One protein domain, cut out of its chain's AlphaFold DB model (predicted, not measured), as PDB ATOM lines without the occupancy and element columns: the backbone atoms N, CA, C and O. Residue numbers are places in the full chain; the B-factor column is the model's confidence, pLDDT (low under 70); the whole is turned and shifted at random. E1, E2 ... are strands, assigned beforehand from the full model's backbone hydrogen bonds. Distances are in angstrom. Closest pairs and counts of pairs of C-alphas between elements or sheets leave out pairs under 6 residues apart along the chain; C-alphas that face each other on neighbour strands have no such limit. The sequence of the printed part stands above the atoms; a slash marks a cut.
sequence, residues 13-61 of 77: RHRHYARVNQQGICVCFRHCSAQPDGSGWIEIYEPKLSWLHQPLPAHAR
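AT A GLANCE: This is residues 13 to 61 of the 77 residues of an uncharacterized protein of Pseudomonas sp. LS-2 (UniProt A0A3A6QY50). With little regular structure, this is a small twisted three-stranded sheet, E1 in its middle, with the unnamed residues 45 to 61 winding over one face and the loop of residues 33 to 40 swinging out past the other. The 49 printed residues hold E1, E2 and E3 in that order; the sheet runs E2, E1, E3, antiparallel, and the class is all strand, with 17 residues in named elements. It is compact, with a radius of gyration of the C-alphas of 9.8 A and spans of 26 by 20 by 16 A.

HOW THE PARTS SIT: Start at E1, residues 15 to 20, the inner strand; a tight link leads to E2, residues 26 to 32, its antiparallel hairpin partner at 157 degrees, where N 17 and O 30 are 2.8 A apart, within hydrogen-bond range. A short link leads to E3, residues 41 to 44, antiparallel to E1 at 132 degrees, with N 18 and O 42 within hydrogen-bond range at 2.8 A. E2 and E3 are apart.

IN THESE COORDINATES: Find C-alpha 15 at (5.403, -32.954, 41.366); E1 runs 16.0 A from there. E2 runs 16.8 A, and E3 runs 9.4 A to C-alpha 44 at (0.568, -28.321, 44.829).

THE WHOLE: Look at the C-alphas of Arg 13 and Gln 23, the two farthest apart, at 29.2 A. The printed part has no cut, neither link between strands is long, and no printed residue is under 70 in pLDDT.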
ATOM      1  N   ARG A  13      11.019 -37.117  41.684       70.75
ATOM      2  CA  ARG A  13       9.680 -37.310  42.239       70.75
ATOM      3  C   ARG A  13       8.768 -36.363  41.486       70.75
ATOM      4  O   ARG A  13       8.939 -35.151  41.599       70.75
ATOM      5  N   HIS A  14       7.882 -36.913  40.663       77.38
ATOM      6  CA  HIS A  14       7.003 -36.088  39.862       77.38
ATOM      7  C   HIS A  14       6.147 -35.245  40.810       77.38
ATOM      8  O   HIS A  14       5.603 -35.754  41.791       77.38
ATOM      9  N   ARG A  15       6.116 -33.938  40.558       85.75
ATOM     10  CA  ARG A  15       5.403 -32.954  41.366       85.75
ATOM     11  C   ARG A  15       4.283 -32.357  40.540       85.75
ATOM     12  O   ARG A  15       4.368 -32.234  39.313       85.75
ATOM     13  N   HIS A  16       3.227 -31.966  41.228       89.25
ATOM     14  CA  HIS A  16       2.121 -31.268  40.610       89.25
ATOM     15  C   HIS A  16       2.332 -29.769  40.764       89.25
ATOM     16  O   HIS A  16       2.660 -29.274  41.839       89.25
ATOM     17  N   TYR A  17       2.131 -29.040  39.676       88.94
ATOM     18  CA  TYR A  17       2.217 -27.594  39.638       88.94
ATOM     19  C   TYR A  17       0.896 -27.028  39.123       88.94
ATOM     20  O   TYR A  17       0.345 -27.513  38.135       88.94
ATOM     21  N   ALA A  18       0.400 -25.987  39.778       91.00
ATOM     22  CA  ALA A  18      -0.676 -25.139  39.288       91.00
ATOM     23  C   ALA A  18      -0.095 -23.803  38.839       91.00
ATOM     24  O   ALA A  18       0.692 -23.190  39.558       91.00
ATOM     25  N   ARG A  19      -0.502 -23.324  37.667       90.31
ATOM     26  CA  ARG A  19      -0.227 -21.955  37.248       90.31
ATOM     27  C   ARG A  19      -1.350 -21.062  37.741       90.31
ATOM     28  O   ARG A  19      -2.515 -21.316  37.434       90.31
ATOM     29  N   VAL A  20      -0.993 -19.999  38.445       90.75
ATOM     30  CA  VAL A  20      -1.919 -18.938  38.832       90.75
ATOM     31  C   VAL A  20      -1.675 -17.681  38.002       90.75
ATOM     32  O   VAL A  20      -0.538 -17.366  37.646       90.75
ATOM     33  N   ASN A  21      -2.750 -16.971  37.664       89.56
ATOM     34  CA  ASN A  21      -2.656 -15.645  37.063       89.56
ATOM     35  C   ASN A  21      -2.284 -14.589  38.128       89.56
ATOM     36  O   ASN A  21      -2.215 -14.880  39.323       89.56
ATOM     37  N   GLN A  22      -2.087 -13.339  37.704       86.38
ATOM     38  CA  GLN A  22      -1.774 -12.221  38.610       86.38
ATOM     39  C   GLN A  22      -2.877 -11.932  39.644       86.38
ATOM     40  O   GLN A  22      -2.603 -11.344  40.684       86.38
ATOM     41  N   GLN A  23      -4.109 -12.370  39.385       86.06
ATOM     42  CA  GLN A  23      -5.254 -12.253  40.291       86.06
ATOM     43  C   GLN A  23      -5.335 -13.435  41.283       86.06
ATOM     44  O   GLN A  23      -6.240 -13.483  42.110       86.06
ATOM     45  N   GLY A  24      -4.411 -14.404  41.211       85.00
ATOM     46  CA  GLY A  24      -4.384 -15.592  42.070       85.00
ATOM     47  C   GLY A  24      -5.306 -16.735  41.628       85.00
ATOM     48  O   GLY A  24      -5.475 -17.700  42.378       85.00
ATOM     49  N   ILE A  25      -5.887 -16.650  40.428       89.50
ATOM     50  CA  ILE A  25      -6.788 -17.660  39.858       89.50
ATOM     51  C   ILE A  25      -5.974 -18.751  39.169       89.50
ATOM     52  O   ILE A  25      -5.084 -18.452  38.372       89.50
ATOM     53  N   CYS A  26      -6.290 -20.017  39.442       90.56
ATOM     54  CA  CYS A  26      -5.639 -21.149  38.794       90.56
ATOM     55  C   CYS A  26      -6.129 -21.314  37.348       90.56
ATOM     56  O   CYS A  26      -7.322 -21.489  37.093       90.56
ATOM     57  N   VAL A  27      -5.193 -21.277  36.400       89.81
ATOM     58  CA  VAL A  27      -5.480 -21.341  34.957       89.81
ATOM     59  C   VAL A  27      -5.109 -22.680  34.335       89.81
ATOM     60  O   VAL A  27      -5.752 -23.107  33.385       89.81
ATOM     61  N   CYS A  28      -4.079 -23.359  34.844       89.50
ATOM     62  CA  CYS A  28      -3.694 -24.668  34.328       89.50
ATOM     63  C   CYS A  28      -2.905 -25.493  35.343       89.50
ATOM     64  O   CYS A  28      -2.331 -24.960  36.293       89.50
ATOM     65  N   PHE A  29      -2.852 -26.801  35.095       90.06
ATOM     66  CA  PHE A  29      -2.054 -27.750  35.860       90.06
ATOM     67  C   PHE A  29      -0.965 -28.365  34.990       90.06
ATOM     68  O   PHE A  29      -1.133 -28.542  33.783       90.06
ATOM     69  N   ARG A  30       0.151 -28.721  35.619       88.12
ATOM     70  CA  ARG A  30       1.274 -29.399  34.985       88.12
ATOM     71  C   ARG A  30       1.841 -30.438  35.940       88.12
ATOM     72  O   ARG A  30       2.116 -30.141  37.097       88.12
ATOM     73  N   HIS A  31       2.030 -31.652  35.440       85.88
ATOM     74  CA  HIS A  31       2.692 -32.726  36.167       85.88
ATOM     75  C   HIS A  31       4.101 -32.879  35.599       85.88
ATOM     76  O   HIS A  31       4.276 -33.354  34.478       85.88
ATOM     77  N   CYS A  32       5.103 -32.408  36.337       82.62
ATOM     78  CA  CYS A  32       6.496 -32.454  35.905       82.62
ATOM     79  C   CYS A  32       7.400 -32.776  37.091       82.62
ATOM     80  O   CYS A  32       7.100 -32.466  38.239       82.62
ATOM     81  N   SER A  33       8.515 -33.432  36.810       76.62
ATOM     82  CA  SER A  33       9.553 -33.697  37.803       76.62
ATOM     83  C   SER A  33      10.544 -32.532  37.928       76.62
ATOM     84  O   SER A  33      11.167 -32.355  38.972       76.62
ATOM     85  N   ALA A  34      10.653 -31.707  36.882       73.12
ATOM     86  CA  ALA A  34      11.425 -30.472  36.864       73.12
ATOM     87  C   ALA A  34      10.535 -29.261  37.171       73.12
ATOM     88  O   ALA A  34       9.348 -29.249  36.825       73.12
ATOM     89  N   GLN A  35      11.124 -28.239  37.797       73.44
ATOM     90  CA  GLN A  35      10.449 -26.969  38.027       73.44
ATOM     91  C   GLN A  35      10.136 -26.328  36.668       73.44
ATOM     92  O   GLN A  35      11.052 -26.145  35.869       73.44
ATOM     93  N   PRO A  36       8.862 -26.033  36.367       77.81
ATOM     94  CA  PRO A  36       8.501 -25.474  35.077       77.81
ATOM     95  C   PRO A  36       9.023 -24.045  34.930       77.81
ATOM     96  O   PRO A  36       8.848 -23.218  35.827       77.81
ATOM     97  N   ASP A  37       9.601 -23.749  33.769       75.62
ATOM     98  CA  ASP A  37      10.001 -22.396  33.405       75.62
ATOM     99  C   ASP A  37       8.774 -21.481  33.274       75.62
ATOM    100  O   ASP A  37       7.776 -21.800  32.613       75.62
ATOM    101  N   GLY A  38       8.839 -20.329  33.943       78.62
ATOM    102  CA  GLY A  38       7.820 -19.284  33.892       78.62
ATOM    103  C   GLY A  38       7.372 -18.769  35.260       78.62
ATOM    104  O   GLY A  38       7.513 -19.414  36.297       78.62
ATOM    105  N   SER A  39       6.796 -17.571  35.263       80.06
ATOM    106  CA  SER A  39       6.253 -16.936  36.463       80.06
ATOM    107  C   SER A  39       4.859 -17.468  36.811       80.06
ATOM    108  O   SER A  39       4.021 -17.660  35.924       80.06
ATOM    109  N   GLY A  40       4.578 -17.620  38.108       84.75
ATOM    110  CA  GLY A  40       3.244 -17.970  38.611       84.75
ATOM    111  C   GLY A  40       2.969 -19.471  38.718       84.75
ATOM    112  O   GLY A  40       1.824 -19.858  38.924       84.75
ATOM    113  N   TRP A  41       3.988 -20.323  38.590       87.56
ATOM    114  CA  TRP A  41       3.873 -21.737  38.934       87.56
ATOM    115  C   TRP A  41       4.002 -21.930  40.443       87.56
ATOM    116  O   TRP A  41       4.974 -21.502  41.060       87.56
ATOM    117  N   ILE A  42       3.015 -22.598  41.026       86.81
ATOM    118  CA  ILE A  42       2.970 -22.953  42.439       86.81
ATOM    119  C   ILE A  42       2.896 -24.472  42.527       86.81
ATOM    120  O   ILE A  42       2.079 -25.101  41.857       86.81
ATOM    121  N   GLU A  43       3.763 -25.062  43.342       88.69
ATOM    122  CA  GLU A  43       3.733 -26.495  43.620       88.69
ATOM    123  C   GLU A  43       2.508 -26.823  44.487       88.69
ATOM    124  O   GLU A  43       2.191 -26.095  45.432       88.69
ATOM    125  N   ILE A  44       1.793 -27.892  44.151       88.88
ATOM    126  CA  ILE A  44       0.568 -28.321  44.829       88.88
ATOM    127  C   ILE A  44       0.652 -29.798  45.207       88.88
ATOM    128  O   ILE A  44       1.322 -30.581  44.536       88.88
ATOM    129  N   TYR A  45      -0.046 -30.187  46.275       86.31
ATOM    130  CA  TYR A  45      -0.088 -31.589  46.706       86.31
ATOM    131  C   TYR A  45      -0.861 -32.472  45.724       86.31
ATOM    132  O   TYR A  45      -0.396 -33.548  45.362       86.31
ATOM    133  N   GLU A  46      -2.025 -32.003  45.274       86.12
ATOM    134  CA  GLU A  46      -2.939 -32.761  44.419       86.12
ATOM    135  C   GLU A  46      -3.561 -31.833  43.372       86.12
ATOM    136  O   GLU A  46      -4.070 -30.780  43.747       86.12
ATOM    137  N   PRO A  47      -3.586 -32.188  42.079       85.81
ATOM    138  CA  PRO A  47      -4.302 -31.415  41.075       85.81
ATOM    139  C   PRO A  47      -5.808 -31.691  41.171       85.81
ATOM    140  O   PRO A  47      -6.267 -32.785  40.845       85.81
ATOM    141  N   LYS A  48      -6.600 -30.695  41.586       87.81
ATOM    142  CA  LYS A  48      -8.071 -30.774  41.576       87.81
ATOM    143  C   LYS A  48      -8.649 -29.861  40.505       87.81
ATOM    144  O   LYS A  48      -8.474 -28.646  40.553       87.81
ATOM    145  N   LEU A  49      -9.402 -30.450  39.573       85.50
ATOM    146  CA  LEU A  49     -10.101 -29.726  38.502       85.50
ATOM    147  C   LEU A  49     -11.051 -28.652  39.047       85.50
ATOM    148  O   LEU A  49     -11.223 -27.623  38.410       85.50
ATOM    149  N   SER A  50     -11.600 -28.841  40.249       87.69
ATOM    150  CA  SER A  50     -12.458 -27.859  40.926       87.69
ATOM    151  C   SER A  50     -11.774 -26.514  41.202       87.69
ATOM    152  O   SER A  50     -12.463 -25.536  41.471       87.69
ATOM    153  N   TRP A  51     -10.438 -26.446  41.157       87.44
ATOM    154  CA  TRP A  51      -9.704 -25.191  41.324       87.44
ATOM    155  C   TRP A  51      -9.482 -24.441  40.011       87.44
ATOM    156  O   TRP A  51      -9.063 -23.288  40.054       87.44
ATOM    157  N   LEU A  52      -9.754 -25.044  38.847       88.50
ATOM    158  CA  LEU A  52      -9.700 -24.314  37.580       88.50
ATOM    159  C   LEU A  52     -10.665 -23.133  37.621       88.50
ATOM    160  O   LEU A  52     -11.823 -23.270  38.006       88.50
ATOM    161  N   HIS A  53     -10.155 -21.973  37.221       87.31
ATOM    162  CA  HIS A  53     -10.877 -20.701  37.224       87.31
ATOM    163  C   HIS A  53     -11.313 -20.233  38.623       87.31
ATOM    164  O   HIS A  53     -12.089 -19.287  38.742       87.31
ATOM    165  N   GLN A  54     -10.769 -20.836  39.684       88.44
ATOM    166  CA  GLN A  54     -10.971 -20.424  41.070       88.44
ATOM    167  C   GLN A  54      -9.655 -19.970  41.721       88.44
ATOM    168  O   GLN A  54      -8.565 -20.331  41.257       88.44
ATOM    169  N   PRO A  55      -9.719 -19.156  42.792       87.25
ATOM    170  CA  PRO A  55      -8.532 -18.785  43.551       87.25
ATOM    171  C   PRO A  55      -7.897 -20.025  44.187       87.25
ATOM    172  O   PRO A  55      -8.569 -20.797  44.869       87.25
ATOM    173  N   LEU A  56      -6.590 -20.215  43.984       83.94
ATOM    174  CA  LEU A  56      -5.896 -21.394  44.506       83.94
ATOM    175  C   LEU A  56      -5.840 -21.321  46.043       83.94
ATOM    176  O   LEU A  56      -5.177 -20.415  46.566       83.94
ATOM    177  N   PRO A  57      -6.473 -22.245  46.786       82.19
ATOM    178  CA  PRO A  57      -6.533 -22.148  48.237       82.19
ATOM    179  C   PRO A  57      -5.157 -22.383  48.869       82.19
ATOM    180  O   PRO A  57      -4.356 -23.173  48.374       82.19
ATOM    181  N   ALA A  58      -4.865 -21.701  49.981       81.88
ATOM    182  CA  ALA A  58      -3.535 -21.718  50.595       81.88
ATOM    183  C   ALA A  58      -3.076 -23.124  51.025       81.88
ATOM    184  O   ALA A  58      -1.904 -23.445  50.872       81.88
ATOM    185  N   HIS A  59      -3.997 -23.978  51.487       82.00
ATOM    186  CA  HIS A  59      -3.696 -25.354  51.900       82.00
ATOM    187  C   HIS A  59      -3.299 -26.272  50.733       82.00
ATOM    188  O   HIS A  59      -2.637 -27.281  50.944       82.00
ATOM    189  N   ALA A  60      -3.711 -25.943  49.504       84.12
ATOM    190  CA  ALA A  60      -3.325 -26.702  48.319       84.12
ATOM    191  C   ALA A  60      -1.882 -26.411  47.901       84.12
ATOM    192  O   ALA A  60      -1.264 -27.235  47.227       84.12
ATOM    193  N   ARG A  61      -1.359 -25.242  48.291       85.50
ATOM    194  CA  ARG A  61      -0.014 -24.786  47.953       85.50
ATOM    195  C   ARG A  61       0.981 -25.512  48.847       85.50
ATOM    196  O   ARG A  61       0.941 -25.380  50.069       85.50
TER     197      ARG A  61